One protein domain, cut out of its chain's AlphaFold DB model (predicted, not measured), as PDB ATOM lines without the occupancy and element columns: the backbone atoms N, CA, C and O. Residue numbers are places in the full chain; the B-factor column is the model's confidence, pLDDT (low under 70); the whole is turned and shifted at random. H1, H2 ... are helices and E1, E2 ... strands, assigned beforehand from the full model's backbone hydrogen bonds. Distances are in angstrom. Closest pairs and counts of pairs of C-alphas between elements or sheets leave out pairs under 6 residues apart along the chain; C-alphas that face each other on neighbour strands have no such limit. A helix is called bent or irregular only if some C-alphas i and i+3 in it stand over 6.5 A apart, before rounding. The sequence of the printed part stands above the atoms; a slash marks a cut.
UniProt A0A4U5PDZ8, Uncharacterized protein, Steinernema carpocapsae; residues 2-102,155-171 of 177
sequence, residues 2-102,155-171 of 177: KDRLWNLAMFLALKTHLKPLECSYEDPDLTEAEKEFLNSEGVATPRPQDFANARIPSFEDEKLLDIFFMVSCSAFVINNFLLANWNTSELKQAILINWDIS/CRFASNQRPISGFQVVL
ATOM      1  N   LYS A   2      64.156  51.081  89.169       53.78
ATOM      2  CA  LYS A   2      63.121  52.005  89.698       53.78
ATOM      3  C   LYS A   2      61.786  51.949  88.939       53.78
ATOM      4  O   LYS A   2      60.748  51.818  89.575       53.78
ATOM      5  N   ASP A   3      61.824  51.938  87.608       68.31
ATOM      6  CA  ASP A   3      60.591  51.938  86.802       68.31
ATOM      7  C   ASP A   3      59.805  50.619  86.908       68.31
ATOM      8  O   ASP A   3      58.583  50.622  86.832       68.31
ATOM      9  N   ARG A   4      60.483  49.486  87.163       74.75
ATOM     10  CA  ARG A   4      59.840  48.161  87.252       74.75
ATOM     11  C   ARG A   4      58.942  48.052  88.483       74.75
ATOM     12  O   ARG A   4      57.787  47.665  88.361       74.75
ATOM     13  N   LEU A   5      59.456  48.437  89.655       75.25
ATOM     14  CA  LEU A   5      58.683  48.393  90.903       75.25
ATOM     15  C   LEU A   5      57.511  49.379  90.879       75.25
ATOM     16  O   LEU A   5      56.439  49.064  91.385       75.25
ATOM     17  N   TRP A   6      57.688  50.544  90.250       75.06
ATOM     18  CA  TRP A   6      56.596  51.494  90.047       75.06
ATOM     19  C   TRP A   6      55.504  50.928  89.129       75.06
ATOM     20  O   TRP A   6      54.321  51.003  89.458       75.06
ATOM     21  N   ASN A   7      55.889  50.301  88.014       75.31
ATOM     22  CA  ASN A   7      54.946  49.647  87.103       75.31
ATOM     23  C   ASN A   7      54.181  48.518  87.801       75.31
ATOM     24  O   ASN A   7      52.971  48.410  87.627       75.31
ATOM     25  N   LEU A   8      54.866  47.725  88.631       80.12
ATOM     26  CA  LEU A   8      54.239  46.677  89.433       80.12
ATOM     27  C   LEU A   8      53.245  47.251  90.453       80.12
ATOM     28  O   LEU A   8      52.133  46.747  90.578       80.12
ATOM     29  N   ALA A   9      53.605  48.336  91.142       81.81
ATOM     30  CA  ALA A   9      52.711  49.005  92.085       81.81
ATOM     31  C   ALA A   9      51.451  49.554  91.392       81.81
ATOM     32  O   ALA A   9      50.339  49.359  91.885       81.81
ATOM     33  N   MET A  10      51.603  50.183  90.221       79.50
ATOM     34  CA  MET A  10      50.475  50.650  89.407       79.50
ATOM     35  C   MET A  10      49.585  49.493  88.944       79.50
ATOM     36  O   MET A  10      48.361  49.587  89.023       79.50
ATOM     37  N   PHE A  11      50.192  48.391  88.502       80.69
ATOM     38  CA  PHE A  11      49.482  47.176  88.117       80.69
ATOM     39  C   PHE A  11      48.653  46.607  89.286       80.69
ATOM     40  O   PHE A  11      47.454  46.370  89.139       80.69
ATOM     41  N   LEU A  12      49.239  46.470  90.478       83.56
ATOM     42  CA  LEU A  12      48.531  45.963  91.661       83.56
ATOM     43  C   LEU A  12      47.421  46.913  92.141       83.56
ATOM     44  O   LEU A  12      46.356  46.463  92.577       83.56
ATOM     45  N   ALA A  13      47.620  48.226  92.013       80.56
ATOM     46  CA  ALA A  13      46.572  49.204  92.285       80.56
ATOM     47  C   ALA A  13      45.386  49.035  91.316       80.56
ATOM     48  O   ALA A  13      44.238  48.955  91.757       80.56
ATOM     49  N   LEU A  14      45.653  48.898  90.011       73.88
ATOM     50  CA  LEU A  14      44.619  48.631  89.004       73.88
ATOM     51  C   LEU A  14      43.867  47.331  89.296       73.88
ATOM     52  O   LEU A  14      42.638  47.341  89.292       73.88
ATOM     53  N   LYS A  15      44.573  46.247  89.639       80.50
ATOM     54  CA  LYS A  15      43.955  44.984  90.070       80.50
ATOM     55  C   LYS A  15      42.971  45.195  91.219       80.50
ATOM     56  O   LYS A  15      41.844  44.712  91.166       80.50
ATOM     57  N   THR A  16      43.399  45.915  92.255       80.25
ATOM     58  CA  THR A  16      42.602  46.148  93.468       80.25
ATOM     59  C   THR A  16      41.318  46.917  93.156       80.25
ATOM     60  O   THR A  16      40.256  46.605  93.698       80.25
ATOM     61  N   HIS A  17      41.400  47.899  92.256       77.19
ATOM     62  CA  HIS A  17      40.252  48.705  91.851       77.19
ATOM     63  C   HIS A  17      39.315  47.981  90.881       77.19
ATOM     64  O   HIS A  17      38.099  48.053  91.052       77.19
ATOM     65  N   LEU A  18      39.865  47.296  89.875       75.88
ATOM     66  CA  LEU A  18      39.094  46.670  88.798       75.88
ATOM     67  C   LEU A  18      38.525  45.305  89.184       75.88
ATOM     68  O   LEU A  18      37.528  44.896  88.599       75.88
ATOM     69  N   LYS A  19      39.133  44.621  90.163       79.56
ATOM     70  CA  LYS A  19      38.752  43.270  90.611       79.56
ATOM     71  C   LYS A  19      38.573  42.308  89.421       79.56
ATOM     72  O   LYS A  19      37.474  41.794  89.216       79.56
ATOM     73  N   PRO A  20      39.634  42.115  88.615       81.12
ATOM     74  CA  PRO A  20      39.580  41.269  87.427       81.12
ATOM     75  C   PRO A  20      39.237  39.818  87.783       81.12
ATOM     76  O   PRO A  20      39.540  39.363  88.888       81.12
ATOM     77  N   LEU A  21      38.645  39.098  86.827       82.81
ATOM     78  CA  LEU A  21      38.379  37.661  86.944       82.81
ATOM     79  C   LEU A  21      39.687  36.870  86.889       82.81
ATOM     80  O   LEU A  21      39.931  36.006  87.727       82.81
ATOM     81  N   GLU A  22      40.543  37.237  85.939       84.19
ATOM     82  CA  GLU A  22      41.875  36.674  85.772       84.19
ATOM     83  C   GLU A  22      42.914  37.791  85.710       84.19
ATOM     84  O   GLU A  22      42.678  38.879  85.178       84.19
ATOM     85  N   CYS A  23      44.085  37.535  86.281       87.06
ATOM     86  CA  CYS A  23      45.148  38.521  86.359       87.06
ATOM     87  C   CYS A  23      46.498  37.832  86.220       87.06
ATOM     88  O   CYS A  23      46.792  36.889  86.958       87.06
ATOM     89  N   SER A  24      47.319  38.308  85.286       89.25
ATOM     90  CA  SER A  24      48.638  37.750  85.026       89.25
ATOM     91  C   SER A  24      49.700  38.832  84.844       89.25
ATOM     92  O   SER A  24      49.435  39.942  84.375       89.25
ATOM     93  N   TYR A  25      50.928  38.503  85.235       86.62
ATOM     94  CA  TYR A  25      52.094  39.367  85.096       86.62
ATOM     95  C   TYR A  25      53.253  38.569  84.492       86.62
ATOM     96  O   TYR A  25      53.826  37.694  85.143       86.62
ATOM     97  N   GLU A  26      53.581  38.858  83.234       84.62
ATOM     98  CA  GLU A  26      54.675  38.237  82.489       84.62
ATOM     99  C   GLU A  26      55.907  39.139  82.533       84.62
ATOM    100  O   GLU A  26      55.937  40.201  81.912       84.62
ATOM    101  N   ASP A  27      56.950  38.700  83.233       79.62
ATOM    102  CA  ASP A  27      58.242  39.383  83.300       79.62
ATOM    103  C   ASP A  27      59.359  38.327  83.331       79.62
ATOM    104  O   ASP A  27      59.339  37.453  84.208       79.62
ATOM    105  N   PRO A  28      60.331  38.362  82.400       76.62
ATOM    106  CA  PRO A  28      61.461  37.437  82.433       76.62
ATOM    107  C   PRO A  28      62.349  37.609  83.676       76.62
ATOM    108  O   PRO A  28      63.035  36.659  84.051       76.62
ATOM    109  N   ASP A  29      62.318  38.778  84.326       81.25
ATOM    110  CA  ASP A  29      63.220  39.138  85.424       81.25
ATOM    111  C   ASP A  29      62.607  38.916  86.823       81.25
ATOM    112  O   ASP A  29      63.185  39.339  87.830       81.25
ATOM    113  N   LEU A  30      61.439  38.267  86.926       83.62
ATOM    114  CA  LEU A  30      60.839  37.935  88.224       83.62
ATOM    115  C   LEU A  30      61.682  36.917  88.992       83.62
ATOM    116  O   LEU A  30      61.892  35.783  88.545       83.62
ATOM    117  N   THR A  31      62.082  37.292  90.204       89.06
ATOM    118  CA  THR A  31      62.673  36.352  91.167       89.06
ATOM    119  C   THR A  31      61.612  35.396  91.722       89.06
ATOM    120  O   THR A  31      60.425  35.715  91.720       89.06
ATOM    121  N   GLU A  32      62.015  34.236  92.252       92.06
ATOM    122  CA  GLU A  32      61.065  33.282  92.857       92.06
ATOM    123  C   GLU A  32      60.273  33.900  94.018       92.06
ATOM    124  O   GLU A  32      59.063  33.718  94.091       92.06
ATOM    125  N   ALA A  33      60.911  34.729  94.850       92.44
ATOM    126  CA  ALA A  33      60.226  35.443  95.928       92.44
ATOM    127  C   ALA A  33      59.153  36.417  95.405       92.44
ATOM    128  O   ALA A  33      58.083  36.550  95.995       92.44
ATOM    129  N   GLU A  34      59.409  37.091  94.278       89.50
ATOM    130  CA  GLU A  34      58.413  37.967  93.651       89.50
ATOM    131  C   GLU A  34      57.269  37.172  93.024       89.50
ATOM    132  O   GLU A  34      56.119  37.601  93.105       89.50
ATOM    133  N   LYS A  35      57.556  36.000  92.444       91.50
ATOM    134  CA  LYS A  35      56.515  35.090  91.949       91.50
ATOM    135  C   LYS A  35      55.641  34.593  93.090       91.50
ATOM    136  O   LYS A  35      54.424  34.627  92.969       91.50
ATOM    137  N   GLU A  36      56.232  34.152  94.199       94.75
ATOM    138  CA  GLU A  36      55.493  33.717  95.389       94.75
ATOM    139  C   GLU A  36      54.595  34.833  95.930       94.75
ATOM    140  O   GLU A  36      53.408  34.603  96.166       94.75
ATOM    141  N   PHE A  37      55.123  36.057  96.038       93.50
ATOM    142  CA  PHE A  37      54.340  37.223  96.433       93.50
ATOM    143  C   PHE A  37      53.167  37.482  95.474       93.50
ATOM    144  O   PHE A  37      52.024  37.581  95.915       93.50
ATOM    145  N   LEU A  38      53.410  37.530  94.161       90.94
ATOM    146  CA  LEU A  38      52.357  37.772  93.172       90.94
ATOM    147  C   LEU A  38      51.288  36.679  93.171       90.94
ATOM    148  O   LEU A  38      50.098  36.990  93.157       90.94
ATOM    149  N   ASN A  39      51.692  35.416  93.283       93.38
ATOM    150  CA  ASN A  39      50.755  34.306  93.403       93.38
ATOM    151  C   ASN A  39      49.917  34.413  94.687       93.38
ATOM    152  O   ASN A  39      48.716  34.149  94.644       93.38
ATOM    153  N   SER A  40      50.503  34.856  95.809       93.94
ATOM    154  CA  SER A  40      49.760  35.098  97.058       93.94
ATOM    155  C   SER A  40      48.726  36.225  96.933       93.94
ATOM    156  O   SER A  40      47.674  36.175  97.566       93.94
ATOM    157  N   GLU A  41      48.975  37.184  96.038       91.31
ATOM    158  CA  GLU A  41      48.039  38.246  95.665       91.31
ATOM    159  C   GLU A  41      47.019  37.801  94.600       91.31
ATOM    160  O   GLU A  41      46.181  38.599  94.176       91.31
ATOM    161  N   GLY A  42      47.048  36.546  94.142       90.69
ATOM    162  CA  GLY A  42      46.169  36.045  93.081       90.69
ATOM    163  C   GLY A  42      46.528  36.575  91.690       90.69
ATOM    164  O   GLY A  42      45.644  36.789  90.863       90.69
ATOM    165  N   VAL A  43      47.810  36.847  91.446       91.69
ATOM    166  CA  VAL A  43      48.360  37.210  90.136       91.69
ATOM    167  C   VAL A  43      49.165  36.032  89.606       91.69
ATOM    168  O   VAL A  43      50.190  35.670  90.179       91.69
ATOM    169  N   ALA A  44      48.729  35.452  88.491       90.81
ATOM    170  CA  ALA A  44      49.469  34.390  87.828       90.81
ATOM    171  C   ALA A  44      50.767  34.935  87.211       90.81
ATOM    172  O   ALA A  44      50.784  36.011  86.616       90.81
ATOM    173  N   THR A  45      51.849  34.163  87.279       89.94
ATOM    174  CA  THR A  45      53.144  34.537  86.683       89.94
ATOM    175  C   THR A  45      53.551  33.564  85.570       89.94
ATOM    176  O   THR A  45      54.470  32.757  85.769       89.94
ATOM    177  N   PRO A  46      52.849  33.547  84.418       85.38
ATOM    178  CA  PRO A  46      53.209  32.670  83.314       85.38
ATOM    179  C   PRO A  46      54.552  33.081  82.697       85.38
ATOM    180  O   PRO A  46      55.076  34.173  82.922       85.38
ATOM    181  N   ARG A  47      55.136  32.173  81.910       80.31
ATOM    182  CA  ARG A  47      56.337  32.505  81.135       80.31
ATOM    183  C   ARG A  47      55.980  33.529  80.048       80.31
ATOM    184  O   ARG A  47      54.922  33.363  79.443       80.31
ATOM    185  N   PRO A  48      56.866  34.499  79.752       75.81
ATOM    186  CA  PRO A  48      56.646  35.459  78.676       75.81
ATOM    187  C   PRO A  48      56.333  34.780  77.343       75.81
ATOM    188  O   PRO A  48      57.040  33.856  76.925       75.81
ATOM    189  N   GLN A  49      55.275  35.237  76.681       74.56
ATOM    190  CA  GLN A  49      54.832  34.693  75.399       74.56
ATOM    191  C   GLN A  49      55.614  35.267  74.207       74.56
ATOM    192  O   GLN A  49      56.184  36.362  74.250       74.56
ATOM    193  N   ASP A  50      55.608  34.541  73.084       76.31
ATOM    194  CA  ASP A  50      56.060  35.087  71.802       76.31
ATOM    195  C   ASP A  50      54.944  35.923  71.160       76.31
ATOM    196  O   ASP A  50      54.073  35.415  70.452       76.31
ATOM    197  N   PHE A  51      54.997  37.234  71.385       71.94
ATOM    198  CA  PHE A  51      54.010  38.189  70.876       71.94
ATOM    199  C   PHE A  51      53.948  38.298  69.349       71.94
ATOM    200  O   PHE A  51      52.997  38.879  68.836       71.94
ATOM    201  N   ALA A  52      54.910  37.741  68.601       69.75
ATOM    202  CA  ALA A  52      54.786  37.635  67.145       69.75
ATOM    203  C   ALA A  52      53.708  36.625  66.723       69.75
ATOM    204  O   ALA A  52      53.159  36.731  65.628       69.75
ATOM    205  N   ASN A  53      53.402  35.661  67.594       73.06
ATOM    206  CA  ASN A  53      52.454  34.581  67.341       73.06
ATOM    207  C   ASN A  53      51.285  34.557  68.339       73.06
ATOM    208  O   ASN A  53      50.313  33.839  68.108       73.06
ATOM    209  N   ALA A  54      51.359  35.334  69.425       75.56
ATOM    210  CA  ALA A  54      50.323  35.396  70.447       75.56
ATOM    211  C   ALA A  54      48.992  35.898  69.869       75.56
ATOM    212  O   ALA A  54      48.902  36.986  69.288       75.56
ATOM    213  N   ARG A  55      47.945  35.096  70.059       79.56
ATOM    214  CA  ARG A  55      46.571  35.438  69.697       79.56
ATOM    215  C   ARG A  55      45.773  35.693  70.964       79.56
ATOM    216  O   ARG A  55      45.897  34.929  71.918       79.56
ATOM    217  N   ILE A  56      44.965  36.748  70.953       76.81
ATOM    218  CA  ILE A  56      43.957  36.962  71.989       76.81
ATOM    219  C   ILE A  56      42.977  35.785  71.880       76.81
ATOM    220  O   ILE A  56      42.512  35.501  70.768       76.81
ATOM    221  N   PRO A  57      42.718  35.055  72.977       79.19
ATOM    222  CA  PRO A  57      41.750  33.971  72.957       79.19
ATOM    223  C   PRO A  57      40.362  34.519  72.611       79.19
ATOM    224  O   PRO A  57      40.027  35.657  72.936       79.19
ATOM    225  N   SER A  58      39.546  33.712  71.936       79.12
ATOM    226  CA  SER A  58      38.167  34.106  71.658       79.12
ATOM    227  C   SER A  58      37.394  34.267  72.964       79.12
ATOM    228  O   SER A  58      37.484  33.429  73.859       79.12
ATOM    229  N   PHE A  59      36.629  35.349  73.059       72.50
ATOM    230  CA  PHE A  59      35.788  35.620  74.215       72.50
ATOM    231  C   PHE A  59      34.547  34.724  74.174       72.50
ATOM    232  O   PHE A  59      33.863  34.656  73.153       72.50
ATOM    233  N   GLU A  60      34.236  34.059  75.288       71.19
ATOM    234  CA  GLU A  60      32.975  33.314  75.433       71.19
ATOM    235  C   GLU A  60      31.769  34.255  75.615       71.19
ATOM    236  O   GLU A  60      30.645  33.896  75.265       71.19
ATOM    237  N   ASP A  61      32.004  35.472  76.123       71.88
ATOM    238  CA  ASP A  61      30.996  36.509  76.364       71.88
ATOM    239  C   ASP A  61      31.468  37.862  75.798       71.88
ATOM    240  O   ASP A  61      32.562  38.344  76.104       71.88
ATOM    241  N   GLU A  62      30.623  38.504  74.986       68.12
ATOM    242  CA  GLU A  62      30.865  39.823  74.378       68.12
ATOM    243  C   GLU A  62      31.044  40.954  75.414       68.12
ATOM    244  O   GLU A  62      31.531  42.037  75.084       68.12
ATOM    245  N   LYS A  63      30.655  40.721  76.674       70.75
ATOM    246  CA  LYS A  63      30.818  41.660  77.796       70.75
ATOM    247  C   LYS A  63      32.166  41.536  78.504       70.75
ATOM    248  O   LYS A  63      32.466  42.347  79.385       70.75
ATOM    249  N   LEU A  64      32.963  40.529  78.163       68.69
ATOM    250  CA  LEU A  64      34.318  40.398  78.675       68.69
ATOM    251  C   LEU A  64      35.264  41.285  77.877       68.69
ATOM    252  O   LEU A  64      35.124  41.460  76.663       68.69
ATOM    253  N   LEU A  65      36.218  41.862  78.603       70.06
ATOM    254  CA  LEU A  65      37.231  42.730  78.047       70.06
ATOM    255  C   LEU A  65      38.593  42.394  78.656       70.06
ATOM    256  O   LEU A  65      38.754  42.362  79.878       70.06
ATOM    257  N   ASP A  66      39.588  42.220  77.793       74.31
ATOM    258  CA  ASP A  66      40.975  42.065  78.216       74.31
ATOM    259  C   ASP A  66      41.667  43.432  78.258       74.31
ATOM    260  O   ASP A  66      41.593  44.234  77.329       74.31
ATOM    261  N   ILE A  67      42.374  43.721  79.343       76.50
ATOM    262  CA  ILE A  67      43.198  44.914  79.511       76.50
ATOM    263  C   ILE A  67      44.661  44.487  79.534       76.50
ATOM    264  O   ILE A  67      45.136  43.878  80.487       76.50
ATOM    265  N   PHE A  68      45.408  44.879  78.513       79.12
ATOM    266  CA  PHE A  68      46.843  44.663  78.420       79.12
ATOM    267  C   PHE A  68      47.579  45.899  78.946       79.12
ATOM    268  O   PHE A  68      47.667  46.932  78.280       79.12
ATOM    269  N   PHE A  69      48.125  45.808  80.154       77.00
ATOM    270  CA  PHE A  69      49.037  46.787  80.734       77.00
ATOM    271  C   PHE A  69      50.465  46.514  80.248       77.00
ATOM    272  O   PHE A  69      51.204  45.690  80.790       77.00
ATOM    273  N   MET A  70      50.834  47.230  79.187       76.25
ATOM    274  CA  MET A  70      52.096  47.131  78.447       76.25
ATOM    275  C   MET A  70      52.976  48.364  78.698       76.25
ATOM    276  O   MET A  70      53.599  48.918  77.791       76.25
ATOM    277  N   VAL A  71      52.988  48.855  79.936       70.00
ATOM    278  CA  VAL A  71      53.759  50.039  80.314       70.00
ATOM    279  C   VAL A  71      55.256  49.754  80.230       70.00
ATOM    280  O   VAL A  71      55.754  48.784  80.792       70.00
ATOM    281  N   SER A  72      55.988  50.635  79.540       67.75
ATOM    282  CA  SER A  72      57.429  50.483  79.285       67.75
ATOM    283  C   SER A  72      57.792  49.239  78.458       67.75
ATOM    284  O   SER A  72      58.966  48.856  78.419       67.75
ATOM    285  N   CYS A  73      56.817  48.622  77.782       69.94
ATOM    286  CA  CYS A  73      57.074  47.599  76.775       69.94
ATOM    287  C   CYS A  73      57.770  48.205  75.558       69.94
ATOM    288  O   CYS A  73      57.510  49.346  75.170       69.94
ATOM    289  N   SER A  74      58.631  47.419  74.909       70.81
ATOM    290  CA  SER A  74      59.223  47.855  73.646       70.81
ATOM    291  C   SER A  74      58.138  48.031  72.577       70.81
ATOM    292  O   SER A  74      57.220  47.213  72.467       70.81
ATOM    293  N   ALA A  75      58.273  49.063  71.743       69.56
ATOM    294  CA  ALA A  75      57.342  49.318  70.645       69.56
ATOM    295  C   ALA A  75      57.229  48.121  69.677       69.56
ATOM    296  O   ALA A  75      56.167  47.876  69.112       69.56
ATOM    297  N   PHE A  76      58.297  47.327  69.539       70.75
ATOM    298  CA  PHE A  76      58.297  46.093  68.751       70.75
ATOM    299  C   PHE A  76      57.312  45.051  69.277       70.75
ATOM    300  O   PHE A  76      56.591  44.446  68.493       70.75
ATOM    301  N   VAL A  77      57.259  44.848  70.594       72.69
ATOM    302  CA  VAL A  77      56.366  43.851  71.193       72.69
ATOM    303  C   VAL A  77      54.905  44.277  71.048       72.69
ATOM    304  O   VAL A  77      54.067  43.463  70.668       72.69
ATOM    305  N   ILE A  78      54.620  45.566  71.253       75.62
ATOM    306  CA  ILE A  78      53.282  46.134  71.040       75.62
ATOM    307  C   ILE A  78      52.857  45.958  69.576       75.62
ATOM    308  O   ILE A  78      51.756  45.488  69.304       75.62
ATOM    309  N   ASN A  79      53.740  46.267  68.623       76.38
ATOM    310  CA  ASN A  79      53.446  46.097  67.202       76.38
ATOM    311  C   ASN A  79      53.230  44.639  66.814       76.38
ATOM    312  O   ASN A  79      52.298  44.350  66.073       76.38
ATOM    313  N   ASN A  80      54.065  43.726  67.309       79.00
ATOM    314  CA  ASN A  80      53.914  42.300  67.046       79.00
ATOM    315  C   ASN A  80      52.556  41.797  67.541       79.00
ATOM    316  O   ASN A  80      51.839  41.159  66.778       79.00
ATOM    317  N   PHE A  81      52.161  42.181  68.757       78.88
ATOM    318  CA  PHE A  81      50.852  41.845  69.310       78.88
ATOM    319  C   PHE A  81      49.696  42.408  68.465       78.88
ATOM    320  O   PHE A  81      48.752  41.682  68.144       78.88
ATOM    321  N   LEU A  82      49.778  43.678  68.050       80.25
ATOM    322  CA  LEU A  82      48.760  44.313  67.203       80.25
ATOM    323  C   LEU A  82      48.675  43.676  65.810       80.25
ATOM    324  O   LEU A  82      47.575  43.475  65.303       80.25
ATOM    325  N   LEU A  83      49.814  43.347  65.196       78.06
ATOM    326  CA  LEU A  83      49.882  42.681  63.893       78.06
ATOM    327  C   LEU A  83      49.338  41.255  63.974       78.06
ATOM    328  O   LEU A  83      48.540  40.858  63.124       78.06
ATOM    329  N   ALA A  84      49.725  40.508  65.009       77.19
ATOM    330  CA  ALA A  84      49.221  39.167  65.254       77.19
ATOM    331  C   ALA A  84      47.704  39.184  65.449       77.19
ATOM    332  O   ALA A  84      47.038  38.290  64.963       77.19
ATOM    333  N   ASN A  85      47.122  40.212  66.064       79.44
ATOM    334  CA  ASN A  85      45.680  40.273  66.326       79.44
ATOM    335  C   ASN A  85      44.918  41.198  65.366       79.44
ATOM    336  O   ASN A  85      43.752  41.525  65.603       79.44
ATOM    337  N   TRP A  86      45.545  41.609  64.260       82.06
ATOM    338  CA  TRP A  86      44.975  42.604  63.359       82.06
ATOM    339  C   TRP A  86      43.654  42.142  62.744       82.06
ATOM    340  O   TRP A  86      43.531  41.018  62.260       82.06
ATOM    341  N   ASN A  87      42.675  43.049  62.715       78.12
ATOM    342  CA  ASN A  87      41.352  42.829  62.125       78.12
ATOM    343  C   ASN A  87      40.556  41.643  62.718       78.12
ATOM    344  O   ASN A  87      39.608  41.164  62.097       78.12
ATOM    345  N   THR A  88      40.909  41.194  63.923       77.25
ATOM    346  CA  THR A  88      40.142  40.193  64.676       77.25
ATOM    347  C   THR A  88      38.969  40.844  65.422       77.25
ATOM    348  O   THR A  88      38.920  42.068  65.608       77.25
ATOM    349  N   SER A  89      37.967  40.051  65.799       76.62
ATOM    350  CA  SER A  89      36.895  40.479  66.716       76.62
ATOM    351  C   SER A  89      37.448  40.730  68.112       76.62
ATOM    352  O   SER A  89      37.096  41.717  68.745       76.62
ATOM    353  N   GLU A  90      38.378  39.882  68.521       78.69
ATOM    354  CA  GLU A  90      38.977  39.801  69.839       78.69
ATOM    355  C   GLU A  90      39.756  41.077  70.175       78.69
ATOM    356  O   GLU A  90      39.600  41.646  71.251       78.69
ATOM    357  N   LEU A  91      40.498  41.631  69.211       75.88
ATOM    358  CA  LEU A  91      41.194  42.904  69.406       75.88
ATOM    359  C   LEU A  91      40.237  44.077  69.697       75.88
ATOM    360  O   LEU A  91      40.640  45.054  70.322       75.88
ATOM    361  N   LYS A  92      38.966  44.009  69.271       70.19
ATOM    362  CA  LYS A  92      37.971  45.060  69.566       70.19
ATOM    363  C   LYS A  92      37.498  45.023  71.020       70.19
ATOM    364  O   LYS A  92      36.954  46.020  71.486       70.19
ATOM    365  N   GLN A  93      37.709  43.902  71.703       71.00
ATOM    366  CA  GLN A  93      37.408  43.688  73.118       71.00
ATOM    367  C   GLN A  93      38.678  43.757  73.981       71.00
ATOM    368  O   GLN A  93      38.691  43.271  75.107       71.00
ATOM    369  N   ALA A  94      39.745  44.381  73.471       76.06
ATOM    370  CA  ALA A  94      40.990  44.586  74.196       76.06
ATOM    371  C   ALA A  94      41.277  46.080  74.421       76.06
ATOM    372  O   ALA A  94      41.195  46.891  73.497       76.06
ATOM    373  N   ILE A  95      41.675  46.451  75.639       76.44
ATOM    374  CA  ILE A  95      42.217  47.775  75.974       76.44
ATOM    375  C   ILE A  95      43.721  47.649  76.194       76.44
ATOM    376  O   ILE A  95      44.170  46.840  76.996       76.44
ATOM    377  N   LEU A  96      44.511  48.488  75.524       76.81
ATOM    378  CA  LEU A  96      45.960  48.545  75.717       76.81
ATOM    379  C   LEU A  96      46.335  49.797  76.521       76.81
ATOM    380  O   LEU A  96      46.034  50.918  76.109       76.81
ATOM    381  N   ILE A  97      47.029  49.614  77.646       72.88
ATOM    382  CA  ILE A  97      47.572  50.690  78.486       72.88
ATOM    383  C   ILE A  97      49.093  50.739  78.291       72.88
ATOM    384  O   ILE A  97      49.790  49.771  78.583       72.88
ATOM    385  N   ASN A  98      49.623  51.878  77.836       72.25
ATOM    386  CA  ASN A  98      51.063  52.116  77.682       72.25
ATOM    387  C   ASN A  98      51.410  53.588  78.003       72.25
ATOM    388  O   ASN A  98      50.592  54.477  77.778       72.25
ATOM    389  N   TRP A  99      52.625  53.856  78.501       59.50
ATOM    390  CA  TRP A  99      53.129  55.216  78.773       59.50
ATOM    391  C   TRP A  99      53.351  56.038  77.495       59.50
ATOM    392  O   TRP A  99      53.167  57.256  77.494       59.50
ATOM    393  N   ASP A 100      53.706  55.375  76.393       48.31
ATOM    394  CA  ASP A 100      54.226  56.041  75.192       48.31
ATOM    395  C   ASP A 100      53.174  56.421  74.138       48.31
ATOM    396  O   ASP A 100      53.497  56.747  72.996       48.31
ATOM    397  N   ILE A 101      51.894  56.486  74.516       42.25
ATOM    398  CA  ILE A 101      50.872  57.114  73.653       42.25
ATOM    399  C   ILE A 101      51.027  58.658  73.650       42.25
ATOM    400  O   ILE A 101      50.323  59.377  72.946       42.25
ATOM    401  N   SER A 102      52.017  59.199  74.370       32.44
ATOM    402  CA  SER A 102      52.250  60.644  74.496       32.44
ATOM    403  C   SER A 102      53.102  61.265  73.374       32.44
ATOM    404  O   SER A 102      53.118  62.487  73.236       32.44
ATOM    405  N   CYS A 155      61.957  40.500  64.199       31.95
ATOM    406  CA  CYS A 155      63.010  40.372  65.201       31.95
ATOM    407  C   CYS A 155      62.654  39.183  66.100       31.95
ATOM    408  O   CYS A 155      61.785  39.298  66.960       31.95
ATOM    409  N   ARG A 156      63.277  38.021  65.858       28.91
ATOM    410  CA  ARG A 156      62.929  36.770  66.557       28.91
ATOM    411  C   ARG A 156      63.217  36.776  68.056       28.91
ATOM    412  O   ARG A 156      62.644  35.954  68.742       28.91
ATOM    413  N   PHE A 157      64.051  37.669  68.571       34.50
ATOM    414  CA  PHE A 157      64.312  37.783  70.005       34.50
ATOM    415  C   PHE A 157      64.804  39.200  70.293       34.50
ATOM    416  O   PHE A 157      65.987  39.497  70.148       34.50
ATOM    417  N   ALA A 158      63.897  40.095  70.683       32.62
ATOM    418  CA  ALA A 158      64.301  41.331  71.338       32.62
ATOM    419  C   ALA A 158      64.547  41.003  72.815       32.62
ATOM    420  O   ALA A 158      63.605  40.836  73.583       32.62
ATOM    421  N   SER A 159      65.813  40.937  73.213       28.23
ATOM    422  CA  SER A 159      66.331  40.769  74.583       28.23
ATOM    423  C   SER A 159      65.934  41.888  75.573       28.23
ATOM    424  O   SER A 159      66.573  42.064  76.601       28.23
ATOM    425  N   ASN A 160      64.871  42.639  75.267       31.69
ATOM    426  CA  ASN A 160      64.309  43.760  76.022       31.69
ATOM    427  C   ASN A 160      62.783  43.600  76.208       31.69
ATOM    428  O   ASN A 160      62.046  44.592  76.211       31.69
ATOM    429  N   GLN A 161      62.286  42.363  76.325       37.53
ATOM    430  CA  GLN A 161      60.905  42.087  76.730       37.53
ATOM    431  C   GLN A 161      60.714  42.495  78.198       37.53
ATOM    432  O   GLN A 161      60.843  41.697  79.114       37.53
ATOM    433  N   ARG A 162      60.475  43.790  78.413       39.28
ATOM    434  CA  ARG A 162      59.984  44.340  79.678       39.28
ATOM    435  C   ARG A 162      58.507  43.975  79.860       39.28
ATOM    436  O   ARG A 162      57.833  43.768  78.850       39.28
ATOM    437  N   PRO A 163      58.030  43.894  81.113       45.12
ATOM    438  CA  PRO A 163      56.868  43.099  81.462       45.12
ATOM    439  C   PRO A 163      55.594  43.481  80.732       45.12
ATOM    440  O   PRO A 163      55.248  44.660  80.627       45.12
ATOM    441  N   ILE A 164      54.879  42.450  80.294       51.03
ATOM    442  CA  ILE A 164      53.502  42.553  79.834       51.03
ATOM    443  C   ILE A 164      52.641  42.011  80.943       51.03
ATOM    444  O   ILE A 164      52.860  40.923  81.456       51.03
ATOM    445  N   SER A 165      51.659  42.794  81.336       47.91
ATOM    446  CA  SER A 165      50.752  42.389  82.388       47.91
ATOM    447  C   SER A 165      49.333  42.495  81.874       47.91
ATOM    448  O   SER A 165      48.969  43.485  81.246       47.91
ATOM    449  N   GLY A 166      48.578  41.417  82.027       42.72
ATOM    450  CA  GLY A 166      47.233  41.267  81.496       42.72
ATOM    451  C   GLY A 166      46.226  41.233  82.635       42.72
ATOM    452  O   GLY A 166      46.439  40.588  83.663       42.72
ATOM    453  N   PHE A 167      45.113  41.925  82.458       37.03
ATOM    454  CA  PHE A 167      43.922  41.774  83.278       37.03
ATOM    455  C   PHE A 167      42.787  41.303  82.383       37.03
ATOM    456  O   PHE A 167      42.615  41.850  81.302       37.03
ATOM    457  N   GLN A 168      41.962  40.383  82.856       36.50
ATOM    458  CA  GLN A 168      40.657  40.130  82.261       36.50
ATOM    459  C   GLN A 168      39.585  40.702  83.184       36.50
ATOM    460  O   GLN A 168      39.483  40.321  84.353       36.50
ATOM    461  N   VAL A 169      38.800  41.658  82.690       36.44
ATOM    462  CA  VAL A 169      37.799  42.385  83.480       36.44
ATOM    463  C   VAL A 169      36.426  42.218  82.835       36.44
ATOM    464  O   VAL A 169      36.268  42.325  81.621       36.44
ATOM    465  N   VAL A 170      35.404  41.984  83.655       35.81
ATOM    466  CA  VAL A 170      34.003  42.032  83.210       35.81
ATOM    467  C   VAL A 170      33.601  43.497  83.091       35.81
ATOM    468  O   VAL A 170      33.741  44.244  84.064       35.81
ATOM    469  N   LEU A 171      33.082  43.928  81.936       36.88
ATOM    470  CA  LEU A 171      32.504  45.268  81.814       36.88
ATOM    471  C   LEU A 171      31.413  45.447  82.885       36.88
ATOM    472  O   LEU A 171      30.466  44.656  82.928       36.88
TER     473      LEU A 171
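AT A GLANCE: This is residues 2 to 102 and 155 to 171 of the 177 residues of an uncharacterized protein of Steinernema carpocapsae (UniProt A0A4U5PDZ8). A twisted sheet of four strands has the long helix H1 lying along one face, over E4, while the shorter H2, H3 and H4 only graze the sheet. Residues 41 to 63 loop round from H2 to E2, and little H5 is off the sheet, at the cut. The whole is rounded, 39 by 34 by 28 A, and compact, with a radius of gyration of the C-alphas of 13.9 A. The 118 printed residues, of mixed class, hold five named helices and four named strands, H1 E1 H2 E2 H3 H4 E3 H5 E4; the mixed sheet runs E1 E4 E2 E3.

HOW THE PARTS SIT: H1, residues 2 to 18, and the sheet make two layers, a helix on one face of a sheet; its height over the sheet is 9.4 A. It lies over E4, residues 164 to 170, and runs along the strands, at 7 degrees to E4 on the local plane; their closest C-alphas, of Leu 18 and Val 169, are 7.0 A apart. Edge strand E1, residues 22 to 26, is antiparallel to E4, with N 24 and O 166 within hydrogen-bond range at 2.9 A. H2, residues 32 to 40, only grazes the sheet. E2, residues 64 to 69, is antiparallel to E4, with N 67 and O 167 2.7 A apart. E1, H2 and E2 form a split strand-helix-strand unit, E4 between its strands, with a left-handed crossover. H3, residues 75 to 84, only just grazes the sheet, with 5 pairs of C-alphas within 10 A; H4, residues 90 to 93, grazes it too. E3, residues 94 to 97, is parallel to E2, with N 95 and O 66 2.8 A apart; E2, H3, H4 and E3 form a strand-helix-strand unit with a right-handed crossover. H5, residues 99 to 102, is not on the sheet and is only just irregular, C-alphas 99 and 102 being 7.0 A apart. Each O i to N i+4 pair in H1, H2 and H3 is within hydrogen-bond range; H4 and H5 are too short for one.

IN THESE COORDINATES: H1 spans 24.6 A from C-alpha 2 at (63.121, 52.005, 89.698). E2 spans 16.2 A; E4 spans 19.8 A, ending at C-alpha 170 (34.003, 42.032, 83.210).

THE WHOLE: Residues 103 to 154 are not printed, a gap of 24.8 A between C-alphas 102 and 155. The link H2 to E2 is long. Mean pLDDT of the printed part is 71.7; residues 155 to 171 are among those under 70.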